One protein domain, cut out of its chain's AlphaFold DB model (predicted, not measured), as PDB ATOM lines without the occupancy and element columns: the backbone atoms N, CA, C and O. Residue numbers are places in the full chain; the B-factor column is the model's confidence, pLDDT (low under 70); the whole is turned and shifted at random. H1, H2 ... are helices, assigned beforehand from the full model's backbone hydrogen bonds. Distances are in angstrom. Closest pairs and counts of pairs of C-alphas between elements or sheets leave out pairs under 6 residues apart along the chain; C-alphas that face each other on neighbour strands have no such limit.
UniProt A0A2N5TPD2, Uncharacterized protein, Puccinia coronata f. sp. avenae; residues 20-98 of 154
ATOM      1  N   ILE A  20     -43.327  44.088   8.749       90.19
ATOM      2  CA  ILE A  20     -42.469  45.187   8.310       90.19
ATOM      3  C   ILE A  20     -43.112  45.890   7.114       90.19
ATOM      4  O   ILE A  20     -43.648  45.251   6.215       90.19
ATOM      5  N   ASP A  21     -43.023  47.218   7.087       91.56
ATOM      6  CA  ASP A  21     -43.424  48.036   5.941       91.56
ATOM      7  C   ASP A  21     -42.341  47.986   4.845       91.56
ATOM      8  O   ASP A  21     -41.256  48.553   5.039       91.56
ATOM      9  N   PRO A  22     -42.601  47.357   3.679       88.81
ATOM     10  CA  PRO A  22     -41.599  47.221   2.624       88.81
ATOM     11  C   PRO A  22     -41.138  48.565   2.055       88.81
ATOM     12  O   PRO A  22     -40.013  48.668   1.573       88.81
ATOM     13  N   SER A  23     -41.965  49.615   2.141       90.94
ATOM     14  CA  SER A  23     -41.608  50.948   1.640       90.94
ATOM     15  C   SER A  23     -40.479  51.607   2.441       90.94
ATOM     16  O   SER A  23     -39.796  52.497   1.934       90.94
ATOM     17  N   LYS A  24     -40.236  51.131   3.669       91.56
ATOM     18  CA  LYS A  24     -39.154  51.595   4.549       91.56
ATOM     19  C   LYS A  24     -37.865  50.790   4.404       91.56
ATOM     20  O   LYS A  24     -36.844  51.181   4.962       91.56
ATOM     21  N   LEU A  25     -37.874  49.689   3.649       89.31
ATOM     22  CA  LEU A  25     -36.686  48.872   3.378       89.31
ATOM     23  C   LEU A  25     -35.870  49.466   2.224       89.31
ATOM     24  O   LEU A  25     -35.637  48.828   1.199       89.31
ATOM     25  N   THR A  26     -35.456  50.723   2.386       91.56
ATOM     26  CA  THR A  26     -34.707  51.475   1.378       91.56
ATOM     27  C   THR A  26     -33.394  52.003   1.939       91.56
ATOM     28  O   THR A  26     -33.275  52.309   3.126       91.56
ATOM     29  N   LEU A  27     -32.408  52.160   1.053       89.31
ATOM     30  CA  LEU A  27     -31.106  52.750   1.376       89.31
ATOM     31  C   LEU A  27     -31.256  54.165   1.964       89.31
ATOM     32  O   LEU A  27     -30.554  54.529   2.902       89.31
ATOM     33  N   GLN A  28     -32.220  54.939   1.455       92.94
ATOM     34  CA  GLN A  28     -32.519  56.269   1.980       92.94
ATOM     35  C   GLN A  28     -32.999  56.205   3.434       92.94
ATOM     36  O   GLN A  28     -32.443  56.891   4.284       92.94
ATOM     37  N   SER A  29     -33.965  55.329   3.743       93.69
ATOM     38  CA  SER A  29     -34.464  55.157   5.116       93.69
ATOM     39  C   SER A  29     -33.349  54.745   6.079       93.69
ATOM     40  O   SER A  29     -33.328  55.185   7.230       93.69
ATOM     41  N   TYR A  30     -32.402  53.931   5.603       91.50
ATOM     42  CA  TYR A  30     -31.214  53.549   6.360       91.50
ATOM     43  C   TYR A  30     -30.316  54.755   6.679       91.50
ATOM     44  O   TYR A  30     -29.989  54.976   7.846       91.50
ATOM     45  N   TYR A  31     -29.963  55.576   5.686       93.06
ATOM     46  CA  TYR A  31     -29.151  56.776   5.921       93.06
ATOM     47  C   TYR A  31     -29.865  57.814   6.787       93.06
ATOM     48  O   TYR A  31     -29.251  58.392   7.687       93.06
ATOM     49  N   ASP A  32     -31.167  58.005   6.583       93.06
ATOM     50  CA  ASP A  32     -31.980  58.901   7.401       93.06
ATOM     51  C   ASP A  32     -31.987  58.450   8.866       93.06
ATOM     52  O   ASP A  32     -31.883  59.280   9.772       93.06
ATOM     53  N   ALA A  33     -32.075  57.141   9.124       92.25
ATOM     54  CA  ALA A  33     -31.963  56.587  10.470       92.25
ATOM     55  C   ALA A  33     -30.563  56.811  11.065       92.25
ATOM     56  O   ALA A  33     -30.457  57.293  12.193       92.25
ATOM     57  N   LEU A  34     -29.496  56.537  10.304       93.06
ATOM     58  CA  LEU A  34     -28.116  56.740  10.757       93.06
ATOM     59  C   LEU A  34     -27.799  58.199  11.085       93.06
ATOM     60  O   LEU A  34     -27.124  58.469  12.077       93.06
ATOM     61  N   SER A  35     -28.312  59.149  10.298       93.06
ATOM     62  CA  SER A  35     -28.085  60.579  10.535       93.06
ATOM     63  C   SER A  35     -28.524  61.007  11.944       93.06
ATOM     64  O   SER A  35     -27.858  61.814  12.600       93.06
ATOM     65  N   LYS A  36     -29.595  60.384  12.456       92.75
ATOM     66  CA  LYS A  36     -30.175  60.661  13.775       92.75
ATOM     67  C   LYS A  36     -29.338  60.094  14.917       92.75
ATOM     68  O   LYS A  36     -29.373  60.660  16.006       92.75
ATOM     69  N   VAL A  37     -28.553  59.039  14.680       90.06
ATOM     70  CA  VAL A  37     -27.744  58.368  15.715       90.06
ATOM     71  C   VAL A  37     -26.777  59.344  16.384       90.06
ATOM     72  O   VAL A  37     -26.654  59.342  17.602       90.06
ATOM     73  N   SER A  38     -26.161  60.245  15.610       88.62
ATOM     74  CA  SER A  38     -25.210  61.245  16.127       88.62
ATOM     75  C   SER A  38     -25.806  62.216  17.157       88.62
ATOM     76  O   SER A  38     -25.081  62.763  17.985       88.62
ATOM     77  N   THR A  39     -27.125  62.426  17.119       92.38
ATOM     78  CA  THR A  39     -27.855  63.348  18.007       92.38
ATOM     79  C   THR A  39     -28.748  62.621  19.012       92.38
ATOM     80  O   THR A  39     -29.404  63.261  19.837       92.38
ATOM     81  N   MET A  40     -28.774  61.288  18.961       91.81
ATOM     82  CA  MET A  40     -29.569  60.466  19.858       91.81
ATOM     83  C   MET A  40     -29.040  60.617  21.285       91.81
ATOM     84  O   MET A  40     -27.893  60.292  21.586       91.81
ATOM     85  N   LYS A  41     -29.891  61.114  22.184       93.25
ATOM     86  CA  LYS A  41     -29.580  61.151  23.612       93.25
ATOM     87  C   LYS A  41     -29.785  59.761  24.186       93.25
ATOM     88  O   LYS A  41     -30.904  59.259  24.180       93.25
ATOM     89  N   ILE A  42     -28.706  59.169  24.672       92.00
ATOM     90  CA  ILE A  42     -28.735  57.893  25.373       92.00
ATOM     91  C   ILE A  42     -28.995  58.188  26.850       92.00
ATOM     92  O   ILE A  42     -28.222  58.911  27.478       92.00
ATOM     93  N   ASP A  43     -30.087  57.648  27.385       92.94
ATOM     94  CA  ASP A  43     -30.415  57.723  28.809       92.94
ATOM     95  C   ASP A  43     -30.259  56.343  29.448       92.94
ATOM     96  O   ASP A  43     -30.525  55.323  28.810       92.94
ATOM     97  N   LEU A  44     -29.830  56.299  30.710       91.12
ATOM     98  CA  LEU A  44     -29.612  55.039  31.417       91.12
ATOM     99  C   LEU A  44     -30.902  54.210  31.508       91.12
ATOM    100  O   LEU A  44     -30.840  52.990  31.391       91.12
ATOM    101  N   SER A  45     -32.064  54.861  31.634       91.62
ATOM    102  CA  SER A  45     -33.376  54.202  31.668       91.62
ATOM    103  C   SER A  45     -33.691  53.391  30.411       91.62
ATOM    104  O   SER A  45     -34.455  52.440  30.504       91.62
ATOM    105  N   MET A  46     -33.059  53.688  29.267       92.12
ATOM    106  CA  MET A  46     -33.207  52.888  28.041       92.12
ATOM    107  C   MET A  46     -32.653  51.463  28.183       92.12
ATOM    108  O   MET A  46     -32.986  50.603  27.374       92.12
ATOM    109  N   PHE A  47     -31.794  51.223  29.178       93.38
ATOM    110  CA  PHE A  47     -31.189  49.921  29.466       93.38
ATOM    111  C   PHE A  47     -31.649  49.330  30.800       93.38
ATOM    112  O   PHE A  47     -31.185  48.253  31.176       93.38
ATOM    113  N   MET A  48     -32.509  50.036  31.538       94.62
ATOM    114  CA  MET A  48     -33.045  49.537  32.800       94.62
ATOM    115  C   MET A  48     -34.316  48.732  32.523       94.62
ATOM    116  O   MET A  48     -35.097  49.124  31.654       94.62
ATOM    117  N   PRO A  49     -34.546  47.633  33.256       91.88
ATOM    118  CA  PRO A  49     -35.786  46.890  33.133       91.88
ATOM    119  C   PRO A  49     -36.968  47.757  33.578       91.88
ATOM    120  O   PRO A  49     -36.884  48.565  34.507       91.88
ATOM    121  N   THR A  50     -38.092  47.565  32.911       92.88
ATOM    122  CA  THR A  50     -39.389  48.069  33.348       92.88
ATOM    123  C   THR A  50     -39.851  47.335  34.607       92.88
ATOM    124  O   THR A  50     -39.403  46.231  34.922       92.88
ATOM    125  N   VAL A  51     -40.806  47.923  35.328       94.56
ATOM    126  CA  VAL A  51     -41.393  47.303  36.528       94.56
ATOM    127  C   VAL A  51     -42.036  45.950  36.191       94.56
ATOM    128  O   VAL A  51     -42.020  45.020  36.998       94.56
ATOM    129  N   GLU A  52     -42.623  45.830  35.004       92.94
ATOM    130  CA  GLU A  52     -43.219  44.600  34.491       92.94
ATOM    131  C   GLU A  52     -42.159  43.524  34.227       92.94
ATOM    132  O   GLU A  52     -42.355  42.369  34.613       92.94
ATOM    133  N   GLU A  53     -41.026  43.898  33.626       92.81
ATOM    134  CA  GLU A  53     -39.896  42.996  33.379       92.81
ATOM    135  C   GLU A  53     -39.226  42.548  34.682       92.81
ATOM    136  O   GLU A  53     -38.919  41.366  34.824       92.81
ATOM    137  N   GLU A  54     -39.063  43.436  35.667       94.81
ATOM    138  CA  GLU A  54     -38.532  43.065  36.986       94.81
ATOM    139  C   GLU A  54     -39.434  42.048  37.696       94.81
ATOM    140  O   GLU A  54     -38.953  41.039  38.215       94.81
ATOM    141  N   LYS A  55     -40.756  42.264  37.672       94.38
ATOM    142  CA  LYS A  55     -41.728  41.306  38.225       94.38
ATOM    143  C   LYS A  55     -41.690  39.973  37.486       94.38
ATOM    144  O   LYS A  55     -41.764  38.921  38.120       94.38
ATOM    145  N   HIS A  56     -41.595  39.996  36.155       94.12
ATOM    146  CA  HIS A  56     -41.454  38.778  35.354       94.12
ATOM    147  C   HIS A  56     -40.187  38.017  35.752       94.12
ATOM    148  O   HIS A  56     -40.263  36.831  36.081       94.12
ATOM    149  N   PHE A  57     -39.055  38.715  35.834       93.81
ATOM    150  CA  PHE A  57     -37.771  38.153  36.241       93.81
ATOM    151  C   PHE A  57     -37.816  37.548  37.651       93.81
ATOM    152  O   PHE A  57     -37.340  36.431  37.866       93.81
ATOM    153  N   GLU A  58     -38.458  38.228  38.605       94.44
ATOM    154  CA  GLU A  58     -38.672  37.716  39.961       94.44
ATOM    155  C   GLU A  58     -39.440  36.385  39.950       94.44
ATOM    156  O   GLU A  58     -39.053  35.430  40.631       94.44
ATOM    157  N   ILE A  59     -40.510  36.293  39.153       93.19
ATOM    158  CA  ILE A  59     -41.298  35.063  39.010       93.19
ATOM    159  C   ILE A  59     -40.442  33.957  38.384       93.19
ATOM    160  O   ILE A  59     -40.440  32.838  38.897       93.19
ATOM    161  N   VAL A  60     -39.682  34.254  37.324       93.50
ATOM    162  CA  VAL A  60     -38.782  33.287  36.673       93.50
ATOM    163  C   VAL A  60     -37.797  32.694  37.680       93.50
ATOM    164  O   VAL A  60     -37.688  31.467  37.774       93.50
ATOM    165  N   LEU A  61     -37.128  33.539  38.470       94.25
ATOM    166  CA  LEU A  61     -36.175  33.100  39.491       94.25
ATOM    167  C   LEU A  61     -36.843  32.225  40.553       94.25
ATOM    168  O   LEU A  61     -36.359  31.128  40.849       94.25
ATOM    169  N   LYS A  62     -37.981  32.676  41.098       93.19
ATOM    170  CA  LYS A  62     -38.755  31.910  42.086       93.19
ATOM    171  C   LYS A  62     -39.158  30.547  41.539       93.19
ATOM    172  O   LYS A  62     -39.043  29.551  42.253       93.19
ATOM    173  N   SER A  63     -39.570  30.480  40.275       92.94
ATOM    174  CA  SER A  63     -39.979  29.231  39.650       92.94
ATOM    175  C   SER A  63     -38.846  28.244  39.449       92.94
ATOM    176  O   SER A  63     -38.985  27.064  39.774       92.94
ATOM    177  N   GLN A  64     -37.705  28.724  38.962       92.38
ATOM    178  CA  GLN A  64     -36.527  27.886  38.771       92.38
ATOM    179  C   GLN A  64     -35.997  27.344  40.104       92.38
ATOM    180  O   GLN A  64     -35.689  26.152  40.193       92.38
ATOM    181  N   LEU A  65     -35.961  28.181  41.147       92.38
ATOM    182  CA  LEU A  65     -35.592  27.761  42.501       92.38
ATOM    183  C   LEU A  65     -36.578  26.731  43.056       92.38
ATOM    184  O   LEU A  65     -36.156  25.673  43.514       92.38
ATOM    185  N   ALA A  66     -37.884  26.990  42.966       90.69
ATOM    186  CA  ALA A  66     -38.910  26.064  43.441       90.69
ATOM    187  C   ALA A  66     -38.811  24.694  42.760       90.69
ATOM    188  O   ALA A  66     -38.934  23.661  43.423       90.69
ATOM    189  N   ARG A  67     -38.530  24.674  41.452       90.62
ATOM    190  CA  ARG A  67     -38.294  23.436  40.703       90.62
ATOM    191  C   ARG A  67     -37.077  22.681  41.226       90.62
ATOM    192  O   ARG A  67     -37.190  21.491  41.500       90.62
ATOM    193  N   ALA A  68     -35.945  23.361  41.415       92.12
ATOM    194  CA  ALA A  68     -34.728  22.738  41.933       92.12
ATOM    195  C   ALA A  68     -34.927  22.175  43.353       92.12
ATOM    196  O   ALA A  68     -34.580  21.022  43.611       92.12
ATOM    197  N   MET A  69     -35.552  22.948  44.246       89.88
ATOM    198  CA  MET A  69     -35.877  22.518  45.613       89.88
ATOM    199  C   MET A  69     -36.768  21.270  45.606       89.88
ATOM    200  O   MET A  69     -36.461  20.292  46.287       89.88
ATOM    201  N   THR A  70     -37.829  21.280  44.793       86.38
ATOM    202  CA  THR A  70     -38.793  20.171  44.730       86.38
ATOM    203  C   THR A  70     -38.190  18.907  44.121       86.38
ATOM    204  O   THR A  70     -38.514  17.791  44.529       86.38
ATOM    205  N   GLN A  71     -37.319  19.071  43.125       88.88
ATOM    206  CA  GLN A  71     -36.722  17.952  42.406       88.88
ATOM    207  C   GLN A  71     -35.603  17.267  43.199       88.88
ATOM    208  O   GLN A  71     -35.460  16.050  43.092       88.88
ATOM    209  N   TYR A  72     -34.818  18.022  43.976       91.25
ATOM    210  CA  TYR A  72     -33.573  17.509  44.559       91.25
ATOM    211  C   TYR A  72     -33.500  17.538  46.086       91.25
ATOM    212  O   TYR A  72     -32.688  16.803  46.643       91.25
ATOM    213  N   ILE A  73     -34.294  18.366  46.770       88.88
ATOM    214  CA  ILE A  73     -34.134  18.596  48.214       88.88
ATOM    215  C   ILE A  73     -35.309  18.019  48.994       88.88
ATOM    216  O   ILE A  73     -35.114  17.153  49.843       88.88
ATOM    217  N   CYS A  74     -36.531  18.473  48.720       81.12
ATOM    218  CA  CYS A  74     -37.705  18.020  49.457       81.12
ATOM    219  C   CYS A  74     -38.985  18.171  48.640       81.12
ATOM    220  O   CYS A  74     -39.126  19.089  47.838       81.12
ATOM    221  N   LYS A  75     -39.952  17.281  48.879       78.69
ATOM    222  CA  LYS A  75     -41.316  17.473  48.385       78.69
ATOM    223  C   LYS A  75     -42.083  18.319  49.404       78.69
ATOM    224  O   LYS A  75     -41.946  18.052  50.595       78.69
ATOM    225  N   PRO A  76     -42.853  19.327  48.971       73.69
ATOM    226  CA  PRO A  76     -43.647  20.129  49.891       73.69
ATOM    227  C   PRO A  76     -44.746  19.275  50.535       73.69
ATOM    228  O   PRO A  76     -45.449  18.546  49.835       73.69
ATOM    229  N   ASP A  77     -44.902  19.398  51.854       73.50
ATOM    230  CA  ASP A  77     -45.934  18.686  52.621       73.50
ATOM    231  C   ASP A  77     -47.351  19.226  52.346       73.50
ATOM    232  O   ASP A  77     -48.330  18.490  52.460       73.50
ATOM    233  N   ASP A  78     -47.471  20.501  51.954       66.88
ATOM    234  CA  ASP A  78     -48.748  21.161  51.672       66.88
ATOM    235  C   ASP A  78     -48.806  21.679  50.222       66.88
ATOM    236  O   ASP A  78     -48.145  22.650  49.844       66.88
ATOM    237  N   CYS A  79     -49.643  21.044  49.398       62.53
ATOM    238  CA  CYS A  79     -49.874  21.419  47.997       62.53
ATOM    239  C   CYS A  79     -50.682  22.719  47.827       62.53
ATOM    240  O   CYS A  79     -51.055  23.049  46.706       62.53
ATOM    241  N   LYS A  80     -51.007  23.457  48.895       60.09
ATOM    242  CA  LYS A  80     -51.743  24.733  48.796       60.09
ATOM    243  C   LYS A  80     -50.849  25.937  48.493       60.09
ATOM    244  O   LYS A  80     -51.337  26.938  47.980       60.09
ATOM    245  N   MET A  81     -49.548  25.830  48.763       56.81
ATOM    246  CA  MET A  81     -48.534  26.855  48.481       56.81
ATOM    247  C   MET A  81     -47.678  26.429  47.282       56.81
ATOM    248  O   MET A  81     -46.460  26.286  47.383       56.81
ATOM    249  N   VAL A  82     -48.312  26.167  46.133       67.88
ATOM    250  CA  VAL A  82     -47.577  25.794  44.916       67.88
ATOM    251  C   VAL A  82     -46.928  27.042  44.341       67.88
ATOM    252  O   VAL A  82     -47.533  27.779  43.565       67.88
ATOM    253  N   ILE A  83     -45.673  27.287  44.713       72.69
ATOM    254  CA  ILE A  83     -44.826  28.180  43.927       72.69
ATOM    255  C   ILE A  83     -44.757  27.572  42.526       72.69
ATOM    256  O   ILE A  83     -44.423  26.395  42.370       72.69
ATOM    257  N   LEU A  84     -45.121  28.364  41.517       81.19
ATOM    258  CA  LEU A  84     -45.054  27.974  40.114       81.19
ATOM    259  C   LEU A  84     -43.665  27.388  39.837       81.19
ATOM    260  O   LEU A  84     -42.700  28.100  40.036       81.19
ATOM    261  N   GLN A  85     -43.530  26.133  39.409       83.31
ATOM    262  CA  GLN A  85     -42.209  25.514  39.167       83.31
ATOM    263  C   GLN A  85     -41.714  25.712  37.729       83.31
ATOM    264  O   GLN A  85     -40.529  25.568  37.432       83.31
ATOM    265  N   ASN A  86     -42.626  26.044  36.819       88.69
ATOM    266  CA  ASN A  86     -42.297  26.319  35.431       88.69
ATOM    267  C   ASN A  86     -42.261  27.831  35.237       88.69
ATOM    268  O   ASN A  86     -43.304  28.460  35.398       88.69
ATOM    269  N   PRO A  87     -41.099  28.422  34.921       89.75
ATOM    270  CA  PRO A  87     -41.019  29.861  34.730       89.75
ATOM    271  C   PRO A  87     -41.972  30.301  33.608       89.75
ATOM    272  O   PRO A  87     -42.156  29.552  32.640       89.75
ATOM    273  N   PRO A  88     -42.573  31.499  33.713       89.31
ATOM    274  CA  PRO A  88     -43.328  32.067  32.610       89.31
ATOM    275  C   PRO A  88     -42.409  32.213  31.389       89.31
ATOM    276  O   PRO A  88     -41.210  32.469  31.547       89.31
ATOM    277  N   PRO A  89     -42.936  32.041  30.168       85.62
ATOM    278  CA  PRO A  89     -42.127  32.193  28.972       85.62
ATOM    279  C   PRO A  89     -41.576  33.625  28.873       85.62
ATOM    280  O   PRO A  89     -42.289  34.593  29.147       85.62
ATOM    281  N   VAL A  90     -40.306  33.741  28.488       83.00
ATOM    282  CA  VAL A  90     -39.669  35.001  28.076       83.00
ATOM    283  C   VAL A  90     -39.821  35.079  26.565       83.00
ATOM    284  O   VAL A  90     -39.465  34.104  25.908       83.00
ATOM    285  N   GLU A  91     -40.397  36.177  26.060       75.38
ATOM    286  CA  GLU A  91     -40.572  36.509  24.631       75.38
ATOM    287  C   GLU A  91     -40.438  35.305  23.682       75.38
ATOM    288  O   GLU A  91     -39.376  35.086  23.092       75.38
ATOM    289  N   PRO A  92     -41.487  34.467  23.575       69.81
ATOM    290  CA  PRO A  92     -41.407  33.230  22.818       69.81
ATOM    291  C   PRO A  92     -41.023  33.515  21.366       69.81
ATOM    292  O   PRO A  92     -41.802  34.093  20.605       69.81
ATOM    293  N   ILE A  93     -39.833  33.073  20.972       73.69
ATOM    294  CA  ILE A  93     -39.449  33.034  19.565       73.69
ATOM    295  C   ILE A  93     -40.296  31.946  18.905       73.69
ATOM    296  O   ILE A  93     -40.466  30.866  19.472       73.69
ATOM    297  N   ASP A  94     -40.833  32.225  17.717       79.19
ATOM    298  CA  ASP A  94     -41.555  31.226  16.929       79.19
ATOM    299  C   ASP A  94     -40.624  30.028  16.655       79.19
ATOM    300  O   ASP A  94     -39.634  30.194  15.937       79.19
ATOM    301  N   PRO A  95     -40.900  28.829  17.210       81.31
ATOM    302  CA  PRO A  95     -40.033  27.668  17.047       81.31
ATOM    303  C   PRO A  95     -40.236  26.983  15.687       81.31
ATOM    304  O   PRO A  95     -39.770  25.857  15.491       81.31
ATOM    305  N   ALA A  96     -40.968  27.610  14.758       85.88
ATOM    306  CA  ALA A  96     -41.148  27.106  13.408       85.88
ATOM    307  C   ALA A  96     -39.788  26.827  12.734       85.88
ATOM    308  O   ALA A  96     -38.885  27.669  12.791       85.88
ATOM    309  N   PRO A  97     -39.631  25.670  12.063       86.88
ATOM    310  CA  PRO A  97     -38.417  25.367  11.320       86.88
ATOM    311  C   PRO A  97     -38.101  26.462  10.288       86.88
ATOM    312  O   PRO A  97     -39.021  26.955   9.624       86.88
ATOM    313  N   PRO A  98     -36.822  26.833  10.108       86.31
ATOM    314  CA  PRO A  98     -36.447  27.806   9.098       86.31
ATOM    315  C   PRO A  98     -36.727  27.253   7.700       86.31
ATOM    316  O   PRO A  98     -36.523  26.070   7.419       86.31
TER     317      PRO A  98
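This is residues 20 to 98 of the 154 residues of an uncharacterized protein of Puccinia coronata f. sp. avenae (UniProt A0A2N5TPD2). One long straight helix, H3, makes the core of an extended, open model, and after it residues 73 to 90, with no named element, loop round and fold back along it. Before H3, residues 20 to 48 make a long free arm that holds H2 and, farther out, H1, while residues 91 to 98 stick out as a free tail. The printed part has 79 residues with three named helices in the order H1, H2, H3 and no named strand; its class is all helix, though under half of the residues, 37, are in named elements. It is extended, with a radius of gyration of the C-alphas of 21.6 A, and flat, spanning 64 by 36 by 20 A.

H3, residues 51 to 72, is the longest helix, 31.8 A from C-alpha 51 at (-41.393, 47.303, 36.528) to C-alpha 72 at (-33.573, 17.509, 44.559). H2 is residues 44 to 47, 5.7 A long. H1, residues 27 to 37, runs 15.8 A from C-alpha 27 at (-31.106, 52.750, 1.376).

H3 touches no helix. It is apart from H2, to which a tight link of 3 residues joins it. H1 is apart from H2 across a short link of 6 residues, and apart from H3 too. Every O i to N i+4 pair is within hydrogen-bond range in H3, and 5 of 7 in H1; H2 is too short for such a pair, but its 1 O i to N i+3 pair is within range.

The two C-alphas farthest apart, those of Gln 28 and Asp 77, are 64.5 A apart. Without the free stretches the body has 42 residues and spans 36 by 20 by 13 A. The printed part has no cut, and neither link between helices is long. The mean pLDDT of the printed part is 87.4, with residues 78 to 82 and residue 92 under 70.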